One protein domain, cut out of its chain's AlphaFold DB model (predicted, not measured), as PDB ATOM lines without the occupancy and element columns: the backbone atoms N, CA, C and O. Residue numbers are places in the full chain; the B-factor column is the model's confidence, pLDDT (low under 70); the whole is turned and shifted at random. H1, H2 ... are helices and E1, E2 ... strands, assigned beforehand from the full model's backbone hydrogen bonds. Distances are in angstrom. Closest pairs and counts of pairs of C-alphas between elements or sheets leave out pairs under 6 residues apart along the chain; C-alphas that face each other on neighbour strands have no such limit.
ATOM      1  N   ASN A  21      39.529  63.804 102.913       54.28
ATOM      2  CA  ASN A  21      39.775  62.480 102.331       54.28
ATOM      3  C   ASN A  21      39.146  61.360 103.187       54.28
ATOM      4  O   ASN A  21      39.795  60.368 103.505       54.28
ATOM      5  N   VAL A  22      37.881  61.517 103.577       60.94
ATOM      6  CA  VAL A  22      37.107  60.530 104.322       60.94
ATOM      7  C   VAL A  22      36.189  59.835 103.327       60.94
ATOM      8  O   VAL A  22      35.259  60.428 102.779       60.94
ATOM      9  N   LYS A  23      36.491  58.568 103.040       67.44
ATOM     10  CA  LYS A  23      35.666  57.733 102.166       67.44
ATOM     11  C   LYS A  23      34.554  57.109 102.998       67.44
ATOM     12  O   LYS A  23      34.828  56.248 103.826       67.44
ATOM     13  N   VAL A  24      33.318  57.524 102.748       73.69
ATOM     14  CA  VAL A  24      32.115  56.940 103.355       73.69
ATOM     15  C   VAL A  24      31.344  56.184 102.281       73.69
ATOM     16  O   VAL A  24      31.254  56.637 101.138       73.69
ATOM     17  N   ASP A  25      30.803  55.019 102.635       82.50
ATOM     18  CA  ASP A  25      29.927  54.265 101.743       82.50
ATOM     19  C   ASP A  25      28.631  55.059 101.454       82.50
ATOM     20  O   ASP A  25      28.005  55.558 102.396       82.50
ATOM     21  N   PRO A  26      28.181  55.160 100.188       83.38
ATOM     22  CA  PRO A  26      26.969  55.903  99.836       83.38
ATOM     23  C   PRO A  26      25.708  55.452 100.583       83.38
ATOM     24  O   PRO A  26      24.871  56.280 100.936       83.38
ATOM     25  N   ASN A  27      25.566  54.153 100.865       84.19
ATOM     26  CA  ASN A  27      24.390  53.642 101.570       84.19
ATOM     27  C   ASN A  27      24.423  54.028 103.050       84.19
ATOM     28  O   ASN A  27      23.373  54.289 103.638       84.19
ATOM     29  N   ILE A  28      25.617  54.076 103.652       85.62
ATOM     30  CA  ILE A  28      25.800  54.580 105.019       85.62
ATOM     31  C   ILE A  28      25.402  56.056 105.072       85.62
ATOM     32  O   ILE A  28      24.582  56.420 105.914       85.62
ATOM     33  N   TYR A  29      25.895  56.864 104.130       87.06
ATOM     34  CA  TYR A  29      25.565  58.287 104.040       87.06
ATOM     35  C   TYR A  29      24.052  58.532 103.949       87.06
ATOM     36  O   TYR A  29      23.496  59.275 104.757       87.06
ATOM     37  N   GLU A  30      23.364  57.880 103.009       87.94
ATOM     38  CA  GLU A  30      21.924  58.087 102.813       87.94
ATOM     39  C   GLU A  30      21.095  57.599 104.008       87.94
ATOM     40  O   GLU A  30      20.173  58.283 104.464       87.94
ATOM     41  N   ARG A  31      21.452  56.445 104.583       91.94
ATOM     42  CA  ARG A  31      20.794  55.927 105.789       91.94
ATOM     43  C   ARG A  31      20.918  56.910 106.952       91.94
ATOM     44  O   ARG A  31      19.935  57.177 107.648       91.94
ATOM     45  N   ASP A  32      22.118  57.427 107.170       90.19
ATOM     46  CA  ASP A  32      22.407  58.347 108.260       90.19
ATOM     47  C   ASP A  32      21.714  59.694 108.041       90.19
ATOM     48  O   ASP A  32      21.063  60.203 108.953       90.19
ATOM     49  N   LYS A  33      21.741  60.224 106.816       92.19
ATOM     50  CA  LYS A  33      21.016  61.437 106.421       92.19
ATOM     51  C   LYS A  33      19.529  61.346 106.763       92.19
ATOM     52  O   LYS A  33      19.007  62.232 107.440       92.19
ATOM     53  N   ILE A  34      18.865  60.251 106.383       92.19
ATOM     54  CA  ILE A  34      17.446  60.018 106.700       92.19
ATOM     55  C   ILE A  34      17.226  59.927 108.215       92.19
ATOM     56  O   ILE A  34      16.252  60.474 108.738       92.19
ATOM     57  N   LYS A  35      18.114  59.234 108.937       93.50
ATOM     58  CA  LYS A  35      18.024  59.090 110.396       93.50
ATOM     59  C   LYS A  35      18.113  60.449 111.096       93.50
ATOM     60  O   LYS A  35      17.284  60.737 111.958       93.50
ATOM     61  N   ILE A  36      19.082  61.281 110.714       91.88
ATOM     62  CA  ILE A  36      19.274  62.619 111.283       91.88
ATOM     63  C   ILE A  36      18.118  63.545 110.911       91.88
ATOM     64  O   ILE A  36      17.624  64.260 111.778       91.88
ATOM     65  N   GLN A  37      17.634  63.497 109.668       90.31
ATOM     66  CA  GLN A  37      16.484  64.294 109.242       90.31
ATOM     67  C   GLN A  37      15.243  63.975 110.085       90.31
ATOM     68  O   GLN A  37      14.651  64.881 110.662       90.31
ATOM     69  N   LYS A  38      14.917  62.687 110.273       89.69
ATOM     70  CA  LYS A  38      13.800  62.266 111.138       89.69
ATOM     71  C   LYS A  38      13.973  62.713 112.589       89.69
ATOM     72  O   LYS A  38      12.996  63.089 113.234       89.69
ATOM     73  N   LEU A  39      15.201  62.662 113.109       88.50
ATOM     74  CA  LEU A  39      15.503  63.146 114.452       88.50
ATOM     75  C   LEU A  39      15.256  64.659 114.556       88.50
ATOM     76  O   LEU A  39      14.538  65.085 115.458       88.50
ATOM     77  N   VAL A  40      15.771  65.456 113.615       86.25
ATOM     78  CA  VAL A  40      15.519  66.906 113.546       86.25
ATOM     79  C   VAL A  40      14.026  67.199 113.455       86.25
ATOM     80  O   VAL A  40      13.514  67.972 114.258       86.25
ATOM     81  N   ASP A  41      13.309  66.551 112.539       82.69
ATOM     82  CA  ASP A  41      11.871  66.769 112.364       82.69
ATOM     83  C   ASP A  41      11.093  66.449 113.644       82.69
ATOM     84  O   ASP A  41      10.172  67.180 114.009       82.69
ATOM     85  N   SER A  42      11.493  65.407 114.383       80.12
ATOM     86  CA  SER A  42      10.882  65.092 115.679       80.12
ATOM     87  C   SER A  42      11.101  66.200 116.718       80.12
ATOM     88  O   SER A  42      10.179  66.535 117.460       80.12
ATOM     89  N   LEU A  43      12.286  66.821 116.729       78.69
ATOM     90  CA  LEU A  43      12.641  67.922 117.630       78.69
ATOM     91  C   LEU A  43      11.908  69.215 117.276       78.69
ATOM     92  O   LEU A  43      11.514  69.966 118.168       78.69
ATOM     93  N   ILE A  44      11.724  69.472 115.981       74.12
ATOM     94  CA  ILE A  44      10.978  70.628 115.489       74.12
ATOM     95  C   ILE A  44       9.501  70.442 115.782       74.12
ATOM     96  O   ILE A  44       8.911  71.338 116.357       74.12
ATOM     97  N   LYS A  45       8.914  69.273 115.497       65.12
ATOM     98  CA  LYS A  45       7.505  68.980 115.803       65.12
ATOM     99  C   LYS A  45       7.181  69.154 117.288       65.12
ATOM    100  O   LYS A  45       6.125  69.665 117.627       65.12
ATOM    101  N   VAL A  46       8.097  68.752 118.166       57.41
ATOM    102  CA  VAL A  46       8.016  68.998 119.614       57.41
ATOM    103  C   VAL A  46       7.921  70.494 119.944       57.41
ATOM    104  O   VAL A  46       7.267  70.845 120.921       57.41
ATOM    105  N   LYS A  47       8.579  71.355 119.157       59.31
ATOM    106  CA  LYS A  47       8.592  72.814 119.310       59.31
ATOM    107  C   LYS A  47       7.473  73.521 118.535       59.31
ATOM    108  O   LYS A  47       7.051  74.600 118.951       59.31
ATOM    109  N   THR A  48       7.001  72.952 117.425       50.56
ATOM    110  CA  THR A  48       5.827  73.414 116.686       50.56
ATOM    111  C   THR A  48       4.610  73.131 117.551       50.56
ATOM    112  O   THR A  48       3.899  72.147 117.375       50.56
ATOM    113  N   VAL A  49       4.400  74.004 118.531       52.16
ATOM    114  CA  VAL A  49       3.133  74.137 119.223       52.16
ATOM    115  C   VAL A  49       2.151  74.572 118.145       52.16
ATOM    116  O   VAL A  49       2.111  75.741 117.757       52.16
ATOM    117  N   GLU A  50       1.387  73.621 117.613       43.91
ATOM    118  CA  GLU A  50       0.110  73.959 117.007       43.91
ATOM    119  C   GLU A  50      -0.677  74.634 118.124       43.91
ATOM    120  O   GLU A  50      -1.189  73.967 119.019       43.91
ATOM    121  N   SER A  78      13.457  80.077 115.403       70.88
ATOM    122  CA  SER A  78      12.714  81.332 115.542       70.88
ATOM    123  C   SER A  78      11.211  81.093 115.410       70.88
ATOM    124  O   SER A  78      10.767  80.479 114.450       70.88
ATOM    125  N   THR A  79      10.415  81.646 116.322       70.81
ATOM    126  CA  THR A  79       8.942  81.580 116.265       70.81
ATOM    127  C   THR A  79       8.331  82.483 115.190       70.81
ATOM    128  O   THR A  79       7.120  82.482 115.010       70.81
ATOM    129  N   LYS A  80       9.156  83.267 114.483       71.50
ATOM    130  CA  LYS A  80       8.720  84.207 113.438       71.50
ATOM    131  C   LYS A  80       8.443  83.543 112.090       71.50
ATOM    132  O   LYS A  80       7.938  84.209 111.194       71.50
ATOM    133  N   PHE A  81       8.831  82.282 111.924       75.31
ATOM    134  CA  PHE A  81       8.715  81.566 110.661       75.31
ATOM    135  C   PHE A  81       7.825  80.345 110.825       75.31
ATOM    136  O   PHE A  81       7.906  79.638 111.830       75.31
ATOM    137  N   GLU A  82       7.026  80.064 109.802       76.94
ATOM    138  CA  GLU A  82       6.307  78.803 109.721       76.94
ATOM    139  C   GLU A  82       7.167  77.787 108.959       76.94
ATOM    140  O   GLU A  82       7.554  77.998 107.809       76.94
ATOM    141  N   TYR A  83       7.489  76.673 109.605       79.69
ATOM    142  CA  TYR A  83       8.391  75.660 109.073       79.69
ATOM    143  C   TYR A  83       7.626  74.664 108.216       79.69
ATOM    144  O   TYR A  83       6.659  74.063 108.675       79.69
ATOM    145  N   LYS A  84       8.058  74.487 106.966       82.06
ATOM    146  CA  LYS A  84       7.390  73.599 106.007       82.06
ATOM    147  C   LYS A  84       8.143  72.292 105.803       82.06
ATOM    148  O   LYS A  84       7.512  71.257 105.633       82.06
ATOM    149  N   GLU A  85       9.472  72.341 105.783       85.00
ATOM    150  CA  GLU A  85      10.301  71.167 105.501       85.00
ATOM    151  C   GLU A  85      11.717  71.364 106.041       85.00
ATOM    152  O   GLU A  85      12.292  72.439 105.869       85.00
ATOM    153  N   SER A  86      12.293  70.322 106.636       86.62
ATOM    154  CA  SER A  86      13.698  70.290 107.050       86.62
ATOM    155  C   SER A  86      14.477  69.345 106.144       86.62
ATOM    156  O   SER A  86      14.008  68.258 105.820       86.62
ATOM    157  N   ILE A  87      15.682  69.741 105.746       90.19
ATOM    158  CA  ILE A  87      16.534  69.022 104.801       90.19
ATOM    159  C   ILE A  87      17.954  68.983 105.359       90.19
ATOM    160  O   ILE A  87      18.536  70.014 105.701       90.19
ATOM    161  N   ILE A  88      18.539  67.790 105.415       91.31
ATOM    162  CA  ILE A  88      19.965  67.620 105.695       91.31
ATOM    163  C   ILE A  88      20.715  67.646 104.366       91.31
ATOM    164  O   ILE A  88      20.611  66.721 103.561       91.31
ATOM    165  N   ASP A  89      21.447  68.726 104.119       88.44
ATOM    166  CA  ASP A  89      22.110  68.952 102.834       88.44
ATOM    167  C   ASP A  89      23.455  68.221 102.735       88.44
ATOM    168  O   ASP A  89      23.797  67.658 101.697       88.44
ATOM    169  N   THR A  90      24.242  68.226 103.813       85.12
ATOM    170  CA  THR A  90      25.590  67.634 103.839       85.12
ATOM    171  C   THR A  90      25.924  67.126 105.240       85.12
ATOM    172  O   THR A  90      25.626  67.809 106.222       85.12
ATOM    173  N   LEU A  91      26.556  65.951 105.326       84.75
ATOM    174  CA  LEU A  91      27.089  65.361 106.560       84.75
ATOM    175  C   LEU A  91      28.618  65.337 106.541       84.75
ATOM    176  O   LEU A  91      29.231  65.159 105.490       84.75
ATOM    177  N   PHE A  92      29.213  65.474 107.722       79.12
ATOM    178  CA  PHE A  92      30.655  65.459 107.936       79.12
ATOM    179  C   PHE A  92      30.979  64.332 108.894       79.12
ATOM    180  O   PHE A  92      30.362  64.217 109.953       79.12
ATOM    181  N   TYR A  93      31.956  63.525 108.509       78.06
ATOM    182  CA  TYR A  93      32.398  62.364 109.261       78.06
ATOM    183  C   TYR A  93      33.781  62.622 109.862       78.06
ATOM    184  O   TYR A  93      34.558  63.423 109.336       78.06
ATOM    185  N   SER A  94      34.075  61.952 110.972       72.06
ATOM    186  CA  SER A  94      35.405  61.912 111.575       72.06
ATOM    187  C   SER A  94      36.426  61.267 110.627       72.06
ATOM    188  O   SER A  94      36.067  60.633 109.633       72.06
ATOM    189  N   GLU A  95      37.720  61.393 110.937       63.75
ATOM    190  CA  GLU A  95      38.801  60.869 110.082       63.75
ATOM    191  C   GLU A  95      38.703  59.356 109.821       63.75
ATOM    192  O   GLU A  95      39.164  58.876 108.788       63.75
ATOM    193  N   ASN A  96      38.074  58.603 110.729       71.56
ATOM    194  CA  ASN A  96      37.871  57.161 110.578       71.56
ATOM    195  C   ASN A  96      36.654  56.797 109.697       71.56
ATOM    196  O   ASN A  96      36.470  55.619 109.396       71.56
ATOM    197  N   GLY A  97      35.834  57.777 109.296       70.88
ATOM    198  CA  GLY A  97      34.645  57.593 108.457       70.88
ATOM    199  C   GLY A  97      33.438  56.950 109.143       70.88
ATOM    200  O   GLY A  97      32.443  56.685 108.471       70.88
ATOM    201  N   ASN A  98      33.498  56.701 110.453       73.69
ATOM    202  CA  ASN A  98      32.476  55.941 111.177       73.69
ATOM    203  C   ASN A  98      31.488  56.822 111.946       73.69
ATOM    204  O   ASN A  98      30.344  56.414 112.140       73.69
ATOM    205  N   ASP A  99      31.911  58.008 112.388       79.56
ATOM    206  CA  ASP A  99      31.096  58.872 113.243       79.56
ATOM    207  C   ASP A  99      30.804  60.207 112.558       79.56
ATOM    208  O   ASP A  99      31.712  60.893 112.088       79.56
ATOM    209  N   ILE A 100      29.528  60.587 112.523       84.75
ATOM    210  CA  ILE A 100      29.097  61.911 112.072       84.75
ATOM    211  C   ILE A 100      29.488  62.913 113.154       84.75
ATOM    212  O   ILE A 100      29.088  62.761 114.305       84.75
ATOM    213  N   VAL A 101      30.220  63.953 112.777       80.50
ATOM    214  CA  VAL A 101      30.651  65.020 113.692       80.50
ATOM    215  C   VAL A 101      29.810  66.283 113.529       80.50
ATOM    216  O   VAL A 101      29.608  67.042 114.480       80.50
ATOM    217  N   ALA A 102      29.304  66.529 112.319       83.50
ATOM    218  CA  ALA A 102      28.565  67.741 111.999       83.50
ATOM    219  C   ALA A 102      27.734  67.590 110.717       83.50
ATOM    220  O   ALA A 102      27.875  66.622 109.967       83.50
ATOM    221  N   GLY A 103      26.893  68.583 110.433       85.25
ATOM    222  CA  GLY A 103      26.124  68.650 109.194       85.25
ATOM    223  C   GLY A 103      25.551  70.029 108.892       85.25
ATOM    224  O   GLY A 103      25.672  70.971 109.677       85.25
ATOM    225  N   LEU A 104      24.934  70.142 107.718       88.44
ATOM    226  CA  LEU A 104      24.209  71.323 107.263       88.44
ATOM    227  C   LEU A 104      22.707  71.043 107.280       88.44
ATOM    228  O   LEU A 104      22.224  70.195 106.530       88.44
ATOM    229  N   LEU A 105      21.978  71.772 108.125       90.56
ATOM    230  CA  LEU A 105      20.522  71.750 108.180       90.56
ATOM    231  C   LEU A 105      19.973  72.943 107.397       90.56
ATOM    232  O   LEU A 105      20.280  74.094 107.712       90.56
ATOM    233  N   ILE A 106      19.129  72.672 106.411       91.75
ATOM    234  CA  ILE A 106      18.408  73.676 105.634       91.75
ATOM    235  C   ILE A 106      16.927  73.456 105.852       91.75
ATOM    236  O   ILE A 106      16.420  72.358 105.683       91.75
ATOM    237  N   ASN A 107      16.220  74.511 106.203       88.44
ATOM    238  CA  ASN A 107      14.790  74.473 106.402       88.44
ATOM    239  C   ASN A 107      14.124  75.375 105.371       88.44
ATOM    240  O   ASN A 107      14.526  76.523 105.160       88.44
ATOM    241  N   LYS A 108      13.080  74.839 104.760       89.06
ATOM    242  CA  LYS A 108      12.109  75.572 103.972       89.06
ATOM    243  C   LYS A 108      11.086  76.166 104.928       89.06
ATOM    244  O   LYS A 108      10.434  75.442 105.684       89.06
ATOM    245  N   VAL A 109      10.941  77.477 104.877       86.31
ATOM    246  CA  VAL A 109      10.014  78.222 105.721       86.31
ATOM    247  C   VAL A 109       9.105  79.087 104.878       86.31
ATOM    248  O   VAL A 109       9.449  79.494 103.770       86.31
ATOM    249  N   PHE A 110       7.938  79.377 105.420       82.19
ATOM    250  CA  PHE A 110       7.111  80.465 104.957       82.19
ATOM    251  C   PHE A 110       7.431  81.702 105.799       82.19
ATOM    252  O   PHE A 110       7.397  81.666 107.033       82.19
ATOM    253  N   ASN A 111       7.810  82.775 105.109       81.56
ATOM    254  CA  ASN A 111       8.069  84.078 105.692       81.56
ATOM    255  C   ASN A 111       6.956  85.022 105.240       81.56
ATOM    256  O   ASN A 111       6.827  85.340 104.054       81.56
ATOM    257  N   GLU A 112       6.165  85.469 106.209       75.06
ATOM    258  CA  GLU A 112       5.068  86.404 105.998       75.06
ATOM    259  C   GLU A 112       5.570  87.691 105.342       75.06
ATOM    260  O   GLU A 112       4.972  88.175 104.389       75.06
ATOM    261  N   LEU A 113       6.728  88.194 105.776       74.69
ATOM    262  CA  LEU A 113       7.264  89.482 105.355       74.69
ATOM    263  C   LEU A 113       7.954  89.473 103.998       74.69
ATOM    264  O   LEU A 113       8.286  90.557 103.530       74.69
ATOM    265  N   LYS A 114       8.181  88.296 103.397       67.69
ATOM    266  CA  LYS A 114       9.160  88.151 102.318       67.69
ATOM    267  C   LYS A 114       8.997  89.192 101.224       67.69
ATOM    268  O   LYS A 114      10.014  89.739 100.860       67.69
ATOM    269  N   ASP A 115       7.764  89.443 100.778       68.56
ATOM    270  CA  ASP A 115       7.357  90.638 100.020       68.56
ATOM    271  C   ASP A 115       5.809  90.653  99.884       68.56
ATOM    272  O   ASP A 115       5.272  90.452  98.800       68.56
ATOM    273  N   TYR A 116       5.073  90.792 101.003       70.19
ATOM    274  CA  TYR A 116       3.585  90.856 101.143       70.19
ATOM    275  C   TYR A 116       2.769  91.296  99.883       70.19
ATOM    276  O   TYR A 116       3.175  92.228  99.193       70.19
ATOM    277  N   PRO A 117       1.549  90.742  99.628       52.91
ATOM    278  CA  PRO A 117       0.439  90.851 100.593       52.91
ATOM    279  C   PRO A 117       0.091  89.599 101.405       52.91
ATOM    280  O   PRO A 117      -0.650  89.732 102.365       52.91
ATOM    281  N   ASN A 118       0.601  88.411 101.069       64.38
ATOM    282  CA  ASN A 118       0.394  87.184 101.858       64.38
ATOM    283  C   ASN A 118       1.653  86.287 101.840       64.38
ATOM    284  O   ASN A 118       1.544  85.073 101.714       64.38
ATOM    285  N   GLY A 119       2.844  86.891 101.933       75.25
ATOM    286  CA  GLY A 119       4.127  86.205 102.147       75.25
ATOM    287  C   GLY A 119       4.696  85.354 101.007       75.25
ATOM    288  O   GLY A 119       4.195  85.339  99.883       75.25
ATOM    289  N   GLY A 120       5.801  84.659 101.312       85.88
ATOM    290  CA  GLY A 120       6.541  83.822 100.363       85.88
ATOM    291  C   GLY A 120       7.388  82.725 101.020       85.88
ATOM    292  O   GLY A 120       7.584  82.697 102.233       85.88
ATOM    293  N   ILE A 121       7.889  81.791 100.205       87.19
ATOM    294  CA  ILE A 121       8.764  80.704 100.669       87.19
ATOM    295  C   ILE A 121      10.218  81.161 100.673       87.19
ATOM    296  O   ILE A 121      10.716  81.692  99.680       87.19
ATOM    297  N   GLU A 122      10.916  80.899 101.771       91.31
ATOM    298  CA  GLU A 122      12.353  81.104 101.912       91.31
ATOM    299  C   GLU A 122      13.046  79.843 102.385       91.31
ATOM    300  O   GLU A 122      12.449  78.925 102.948       91.31
ATOM    301  N   TYR A 123      14.354  79.844 102.191       90.38
ATOM    302  CA  TYR A 123      15.247  78.873 102.774       90.38
ATOM    303  C   TYR A 123      16.135  79.569 103.790       90.38
ATOM    304  O   TYR A 123      16.732  80.620 103.517       90.38
ATOM    305  N   PHE A 124      16.236  78.954 104.961       88.12
ATOM    306  CA  PHE A 124      17.251  79.302 105.934       88.12
ATOM    307  C   PHE A 124      18.068  78.061 106.283       88.12
ATOM    308  O   PHE A 124      17.549  76.958 106.443       88.12
ATOM    309  N   GLY A 125      19.373  78.248 106.395       89.06
ATOM    310  CA  GLY A 125      20.342  77.199 106.628       89.06
ATOM    311  C   GLY A 125      21.206  77.493 107.842       89.06
ATOM    312  O   GLY A 125      21.528  78.647 108.133       89.06
ATOM    313  N   LYS A 126      21.602  76.445 108.558       87.56
ATOM    314  CA  LYS A 126      22.473  76.526 109.729       87.56
ATOM    315  C   LYS A 126      23.283  75.233 109.838       87.56
ATOM    316  O   LYS A 126      22.772  74.151 109.564       87.56
ATOM    317  N   GLY A 127      24.551  75.342 110.221       86.25
ATOM    318  CA  GLY A 127      25.349  74.163 110.554       86.25
ATOM    319  C   GLY A 127      24.942  73.582 111.910       86.25
ATOM    320  O   GLY A 127      24.368  74.294 112.740       86.25
ATOM    321  N   PHE A 128      25.258  72.318 112.167       86.75
ATOM    322  CA  PHE A 128      25.081  71.683 113.474       86.75
ATOM    323  C   PHE A 128      26.253  70.759 113.827       86.75
ATOM    324  O   PHE A 128      26.855  70.171 112.933       86.75
ATOM    325  N   GLU A 129      26.554  70.634 115.121       86.75
ATOM    326  CA  GLU A 129      27.329  69.536 115.724       86.75
ATOM    327  C   GLU A 129      26.379  68.360 115.988       86.75
ATOM    328  O   GLU A 129      25.236  68.582 116.411       86.75
ATOM    329  N   PHE A 130      26.852  67.135 115.748       87.56
ATOM    330  CA  PHE A 130      26.124  65.911 116.078       87.56
ATOM    331  C   PHE A 130      26.908  65.064 117.078       87.56
ATOM    332  O   PHE A 130      28.082  64.781 116.864       87.56
ATOM    333  N   ASP A 131      26.238  64.653 118.151       88.31
ATOM    334  CA  ASP A 131      26.788  63.771 119.177       88.31
ATOM    335  C   ASP A 131      25.704  62.785 119.618       88.31
ATOM    336  O   ASP A 131      24.776  63.131 120.346       88.31
ATOM    337  N   LYS A 132      25.802  61.540 119.149       84.56
ATOM    338  CA  LYS A 132      24.797  60.498 119.414       84.56
ATOM    339  C   LYS A 132      24.692  60.121 120.897       84.56
ATOM    340  O   LYS A 132      23.654  59.594 121.293       84.56
ATOM    341  N   ASP A 133      25.750  60.359 121.670       87.31
ATOM    342  CA  ASP A 133      25.855  59.952 123.071       87.31
ATOM    343  C   ASP A 133      25.397  61.078 124.018       87.31
ATOM    344  O   ASP A 133      25.212  60.867 125.219       87.31
ATOM    345  N   ASN A 134      25.148  62.277 123.482       85.38
ATOM    346  CA  ASN A 134      24.632  63.412 124.234       85.38
ATOM    347  C   ASN A 134      23.107  63.356 124.399       85.38
ATOM    348  O   ASN A 134      22.371  63.014 123.474       85.38
ATOM    349  N   LEU A 135      22.612  63.831 125.547       81.81
ATOM    350  CA  LEU A 135      21.179  64.050 125.770       81.81
ATOM    351  C   LEU A 135      20.575  65.020 124.736       81.81
ATOM    352  O   LEU A 135      19.407  64.889 124.372       81.81
ATOM    353  N   LYS A 136      21.367  65.994 124.263       83.50
ATOM    354  CA  LYS A 136      21.010  66.915 123.174       83.50
ATOM    355  C   LYS A 136      21.873  66.598 121.953       83.50
ATOM    356  O   LYS A 136      22.904  67.246 121.759       83.50
ATOM    357  N   PRO A 137      21.474  65.623 121.122       85.94
ATOM    358  CA  PRO A 137      22.361  65.071 120.107       85.94
ATOM    359  C   PRO A 137      22.638  66.013 118.937       85.94
ATOM    360  O   PRO A 137      23.524  65.748 118.134       85.94
ATOM    361  N   ILE A 138      21.882  67.105 118.812       87.69
ATOM    362  CA  ILE A 138      22.054  68.110 117.768       87.69
ATOM    363  C   ILE A 138      22.247  69.464 118.432       87.69
ATOM    364  O   ILE A 138      21.380  69.944 119.167       87.69
ATOM    365  N   LYS A 139      23.365  70.117 118.119       86.19
ATOM    366  CA  LYS A 139      23.679  71.458 118.608       86.19
ATOM    367  C   LYS A 139      23.931  72.397 117.440       86.19
ATOM    368  O   LYS A 139      24.897  72.262 116.700       86.19
ATOM    369  N   MET A 140      23.055  73.383 117.284       85.00
ATOM    370  CA  MET A 140      23.118  74.310 116.158       85.00
ATOM    371  C   MET A 140      24.307  75.279 116.278       85.00
ATOM    372  O   MET A 140      24.492  75.924 117.310       85.00
ATOM    373  N   LEU A 141      25.066  75.442 115.196       79.75
ATOM    374  CA  LEU A 141      26.240  76.313 115.125       79.75
ATOM    375  C   LEU A 141      25.874  77.790 115.019       79.75
ATOM    376  O   LEU A 141      24.811  78.147 114.529       79.75
ATOM    377  N   LYS A 142      26.769  78.680 115.452       74.81
ATOM    378  CA  LYS A 142      26.475  80.114 115.601       74.81
ATOM    379  C   LYS A 142      25.954  80.790 114.326       74.81
ATOM    380  O   LYS A 142      25.075  81.642 114.420       74.81
ATOM    381  N   TYR A 143      26.491  80.446 113.158       74.12
ATOM    382  CA  TYR A 143      26.174  81.149 111.914       74.12
ATOM    383  C   TYR A 143      24.970  80.537 111.193       74.12
ATOM    384  O   TYR A 143      24.858  79.322 111.031       74.12
ATOM    385  N   SER A 144      24.081  81.378 110.695       80.81
ATOM    386  CA  SER A 144      23.002  80.966 109.805       80.81
ATOM    387  C   SER A 144      23.026  81.804 108.535       80.81
ATOM    388  O   SER A 144      23.561  82.912 108.505       80.81
ATOM    389  N   VAL A 145      22.439  81.256 107.481       85.81
ATOM    390  CA  VAL A 145      22.090  81.978 106.259       85.81
ATOM    391  C   VAL A 145      20.569  81.948 106.136       85.81
ATOM    392  O   VAL A 145      19.956  80.946 106.490       85.81
ATOM    393  N   ALA A 146      19.937  83.028 105.694       85.31
ATOM    394  CA  ALA A 146      18.483  83.122 105.548       85.31
ATOM    395  C   ALA A 146      18.123  84.071 104.398       85.31
ATOM    396  O   ALA A 146      19.004  84.786 103.915       85.31
ATOM    397  N   GLY A 147      16.852  84.078 103.985       84.06
ATOM    398  CA  GLY A 147      16.338  84.994 102.959       84.06
ATOM    399  C   GLY A 147      16.615  84.556 101.519       84.06
ATOM    400  O   GLY A 147      16.726  85.395 100.635       84.06
ATOM    401  N   TYR A 148      16.795  83.255 101.268       88.62
ATOM    402  CA  TYR A 148      17.054  82.737  99.919       88.62
ATOM    403  C   TYR A 148      15.777  82.193  99.280       88.62
ATOM    404  O   TYR A 148      15.040  81.436  99.909       88.62
ATOM    405  N   ASP A 149      15.556  82.508  98.003       87.00
ATOM    406  CA  ASP A 149      14.363  82.084  97.250       87.00
ATOM    407  C   ASP A 149      14.337  80.600  96.907       87.00
ATOM    408  O   ASP A 149      13.274  80.016  96.717       87.00
ATOM    409  N   ASN A 150      15.509  79.980  96.813       89.62
ATOM    410  CA  ASN A 150      15.637  78.585  96.434       89.62
ATOM    411  C   ASN A 150      16.681  77.863  97.285       89.62
ATOM    412  O   ASN A 150      17.665  78.448  97.752       89.62
ATOM    413  N   TYR A 151      16.465  76.556  97.420       89.56
ATOM    414  CA  TYR A 151      17.320  75.644  98.169       89.56
ATOM    415  C   TYR A 151      18.788  75.746  97.754       89.56
ATOM    416  O   TYR A 151      19.664  75.874  98.605       89.56
ATOM    417  N   LYS A 152      19.053  75.727  96.441       89.25
ATOM    418  CA  LYS A 152      20.411  75.687  95.891       89.25
ATOM    419  C   LYS A 152      21.228  76.904  96.318       89.25
ATOM    420  O   LYS A 152      22.332  76.749  96.818       89.25
ATOM    421  N   SER A 153      20.655  78.102  96.211       88.75
ATOM    422  CA  SER A 153      21.323  79.352  96.594       88.75
ATOM    423  C   SER A 153      21.610  79.402  98.097       88.75
ATOM    424  O   SER A 153      22.695  79.812  98.508       88.75
ATOM    425  N   CYS A 154      20.664  78.931  98.917       89.12
ATOM    426  CA  CYS A 154      20.851  78.807 100.362       89.12
ATOM    427  C   CYS A 154      21.975  77.824 100.707       89.12
ATOM    428  O   CYS A 154      22.864  78.146 101.493       89.12
ATOM    429  N   SER A 155      21.938  76.633 100.108       86.62
ATOM    430  CA  SER A 155      22.918  75.564 100.296       86.62
ATOM    431  C   SER A 155      24.320  76.015  99.886       86.62
ATOM    432  O   SER A 155      25.242  75.966 100.700       86.62
ATOM    433  N   ASP A 156      24.473  76.571  98.683       84.25
ATOM    434  CA  ASP A 156      25.759  77.051  98.174       84.25
ATOM    435  C   ASP A 156      26.329  78.171  99.055       84.25
ATOM    436  O   ASP A 156      27.528  78.185  99.354       84.25
ATOM    437  N   ARG A 157      25.482  79.083  99.553       84.81
ATOM    438  CA  ARG A 157      25.924  80.115 100.498       84.81
ATOM    439  C   ARG A 157      26.330  79.524 101.844       84.81
ATOM    440  O   ARG A 157      27.343  79.936 102.410       84.81
ATOM    441  N   LEU A 158      25.550  78.594 102.383       82.06
ATOM    442  CA  LEU A 158      25.844  77.962 103.665       82.06
ATOM    443  C   LEU A 158      27.179  77.213 103.596       82.06
ATOM    444  O   LEU A 158      28.037  77.408 104.457       82.06
ATOM    445  N   ARG A 159      27.392  76.458 102.515       78.69
ATOM    446  CA  ARG A 159      28.674  75.827 102.189       78.69
ATOM    447  C   ARG A 159      29.784  76.859 102.045       78.69
ATOM    448  O   ARG A 159      30.848  76.675 102.613       78.69
ATOM    449  N   TYR A 160      29.553  77.989 101.381       75.25
ATOM    450  CA  TYR A 160      30.548  79.063 101.325       75.25
ATOM    451  C   TYR A 160      30.947  79.566 102.727       75.25
ATOM    452  O   TYR A 160      32.134  79.698 103.020       75.25
ATOM    453  N   TYR A 161      29.985  79.815 103.619       72.94
ATOM    454  CA  TYR A 161      30.289  80.290 104.973       72.94
ATOM    455  C   TYR A 161      31.032  79.256 105.814       72.94
ATOM    456  O   TYR A 161      31.975  79.618 106.518       72.94
ATOM    457  N   TYR A 162      30.610  77.995 105.749       71.31
ATOM    458  CA  TYR A 162      31.115  76.951 106.636       71.31
ATOM    459  C   TYR A 162      32.311  76.173 106.082       71.31
ATOM    460  O   TYR A 162      33.093  75.660 106.881       71.31
ATOM    461  N   LEU A 163      32.484  76.138 104.755       67.88
ATOM    462  CA  LEU A 163      33.593  75.479 104.058       67.88
ATOM    463  C   LEU A 163      34.622  76.491 103.533       67.88
ATOM    464  O   LEU A 163      35.826  76.315 103.688       67.88
ATOM    465  N   LYS A 164      34.187  77.593 102.913       62.03
ATOM    466  CA  LYS A 164      35.116  78.471 102.179       62.03
ATOM    467  C   LYS A 164      35.694  79.621 102.995       62.03
ATOM    468  O   LYS A 164      36.771  80.099 102.644       62.03
ATOM    469  N   LYS A 165      35.040  80.094 104.061       55.88
ATOM    470  CA  LYS A 165      35.528  81.256 104.831       55.88
ATOM    471  C   LYS A 165      36.718  80.903 105.748       55.88
ATOM    472  O   LYS A 165      36.659  81.051 106.964       55.88
ATOM    473  N   ILE A 166      37.816  80.463 105.140       45.53
ATOM    474  CA  ILE A 166      39.161  80.412 105.704       45.53
ATOM    475  C   ILE A 166      39.722  81.836 105.583       45.53
ATOM    476  O   ILE A 166      39.911  82.328 104.473       45.53
ATOM    477  N   GLY A 167      39.941  82.523 106.712       44.38
ATOM    478  CA  GLY A 167      40.848  83.681 106.744       44.38
ATOM    479  C   GLY A 167      40.414  84.977 107.434       44.38
ATOM    480  O   GLY A 167      41.235  85.882 107.480       44.38
TER     481      GLY A 167
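What this domain is: This is residues 21 to 50 and 78 to 167 of the 184 residues of an uncharacterized protein of Flavobacteriaceae bacterium FS1-H7996/R (UniProt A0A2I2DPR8). A twisted sheet of four antiparallel strands makes the middle of three layers, with helix H1 over one face and the shorter H2 over the other. The 120 printed residues run H1 E1 E2 E3 E4 H2, and the sheet, ordered E1 E2 E3 E4, is a meander, each strand the antiparallel neighbour of the one before. The class is mixed; the whole is compact, radius of gyration of the C-alphas 15.2 A, spanning 51 by 36 by 26 A.

Where its parts are: H1, residues 26 to 47, measures 31.7 A from C-alpha 26 at (26.969, 55.903, 99.836). E1 is residues 82 to 93, 30.8 A; E2 100 to 111, 31.2 A; E3 120 to 130, 30.8 A; E4 138 to 148, 23.6 A, bends by 81 degrees at residue 142. H2, residues 151 to 164, 18.5 A, ends at (35.116, 78.471, 102.179).

How they stand to each other: H1 touches E1, closest C-alphas Gln 37 and Ile 88, 6.0 A. Within hydrogen-bond range are N 87 and O 106, 2.7 A, in hairpin E1 and E2; N 107 and O 124, 2.8 A, in E2 and E3; N 129 and O 139, 2.8 A, in E3 and E4. H2 touches E3, closest C-alphas Tyr 123 and Tyr 151, 6.0 A. H1 and H2 are apart; in both, every O i to N i+4 pair is within range.

The domain as a whole: Residues 51 to 77 are not printed; C-alphas 50 and 78 are 14.7 A apart. Of the links printed whole, none is long. Mean pLDDT of the printed part is 79.6, with 19 residues under 70, among them 163 to 167.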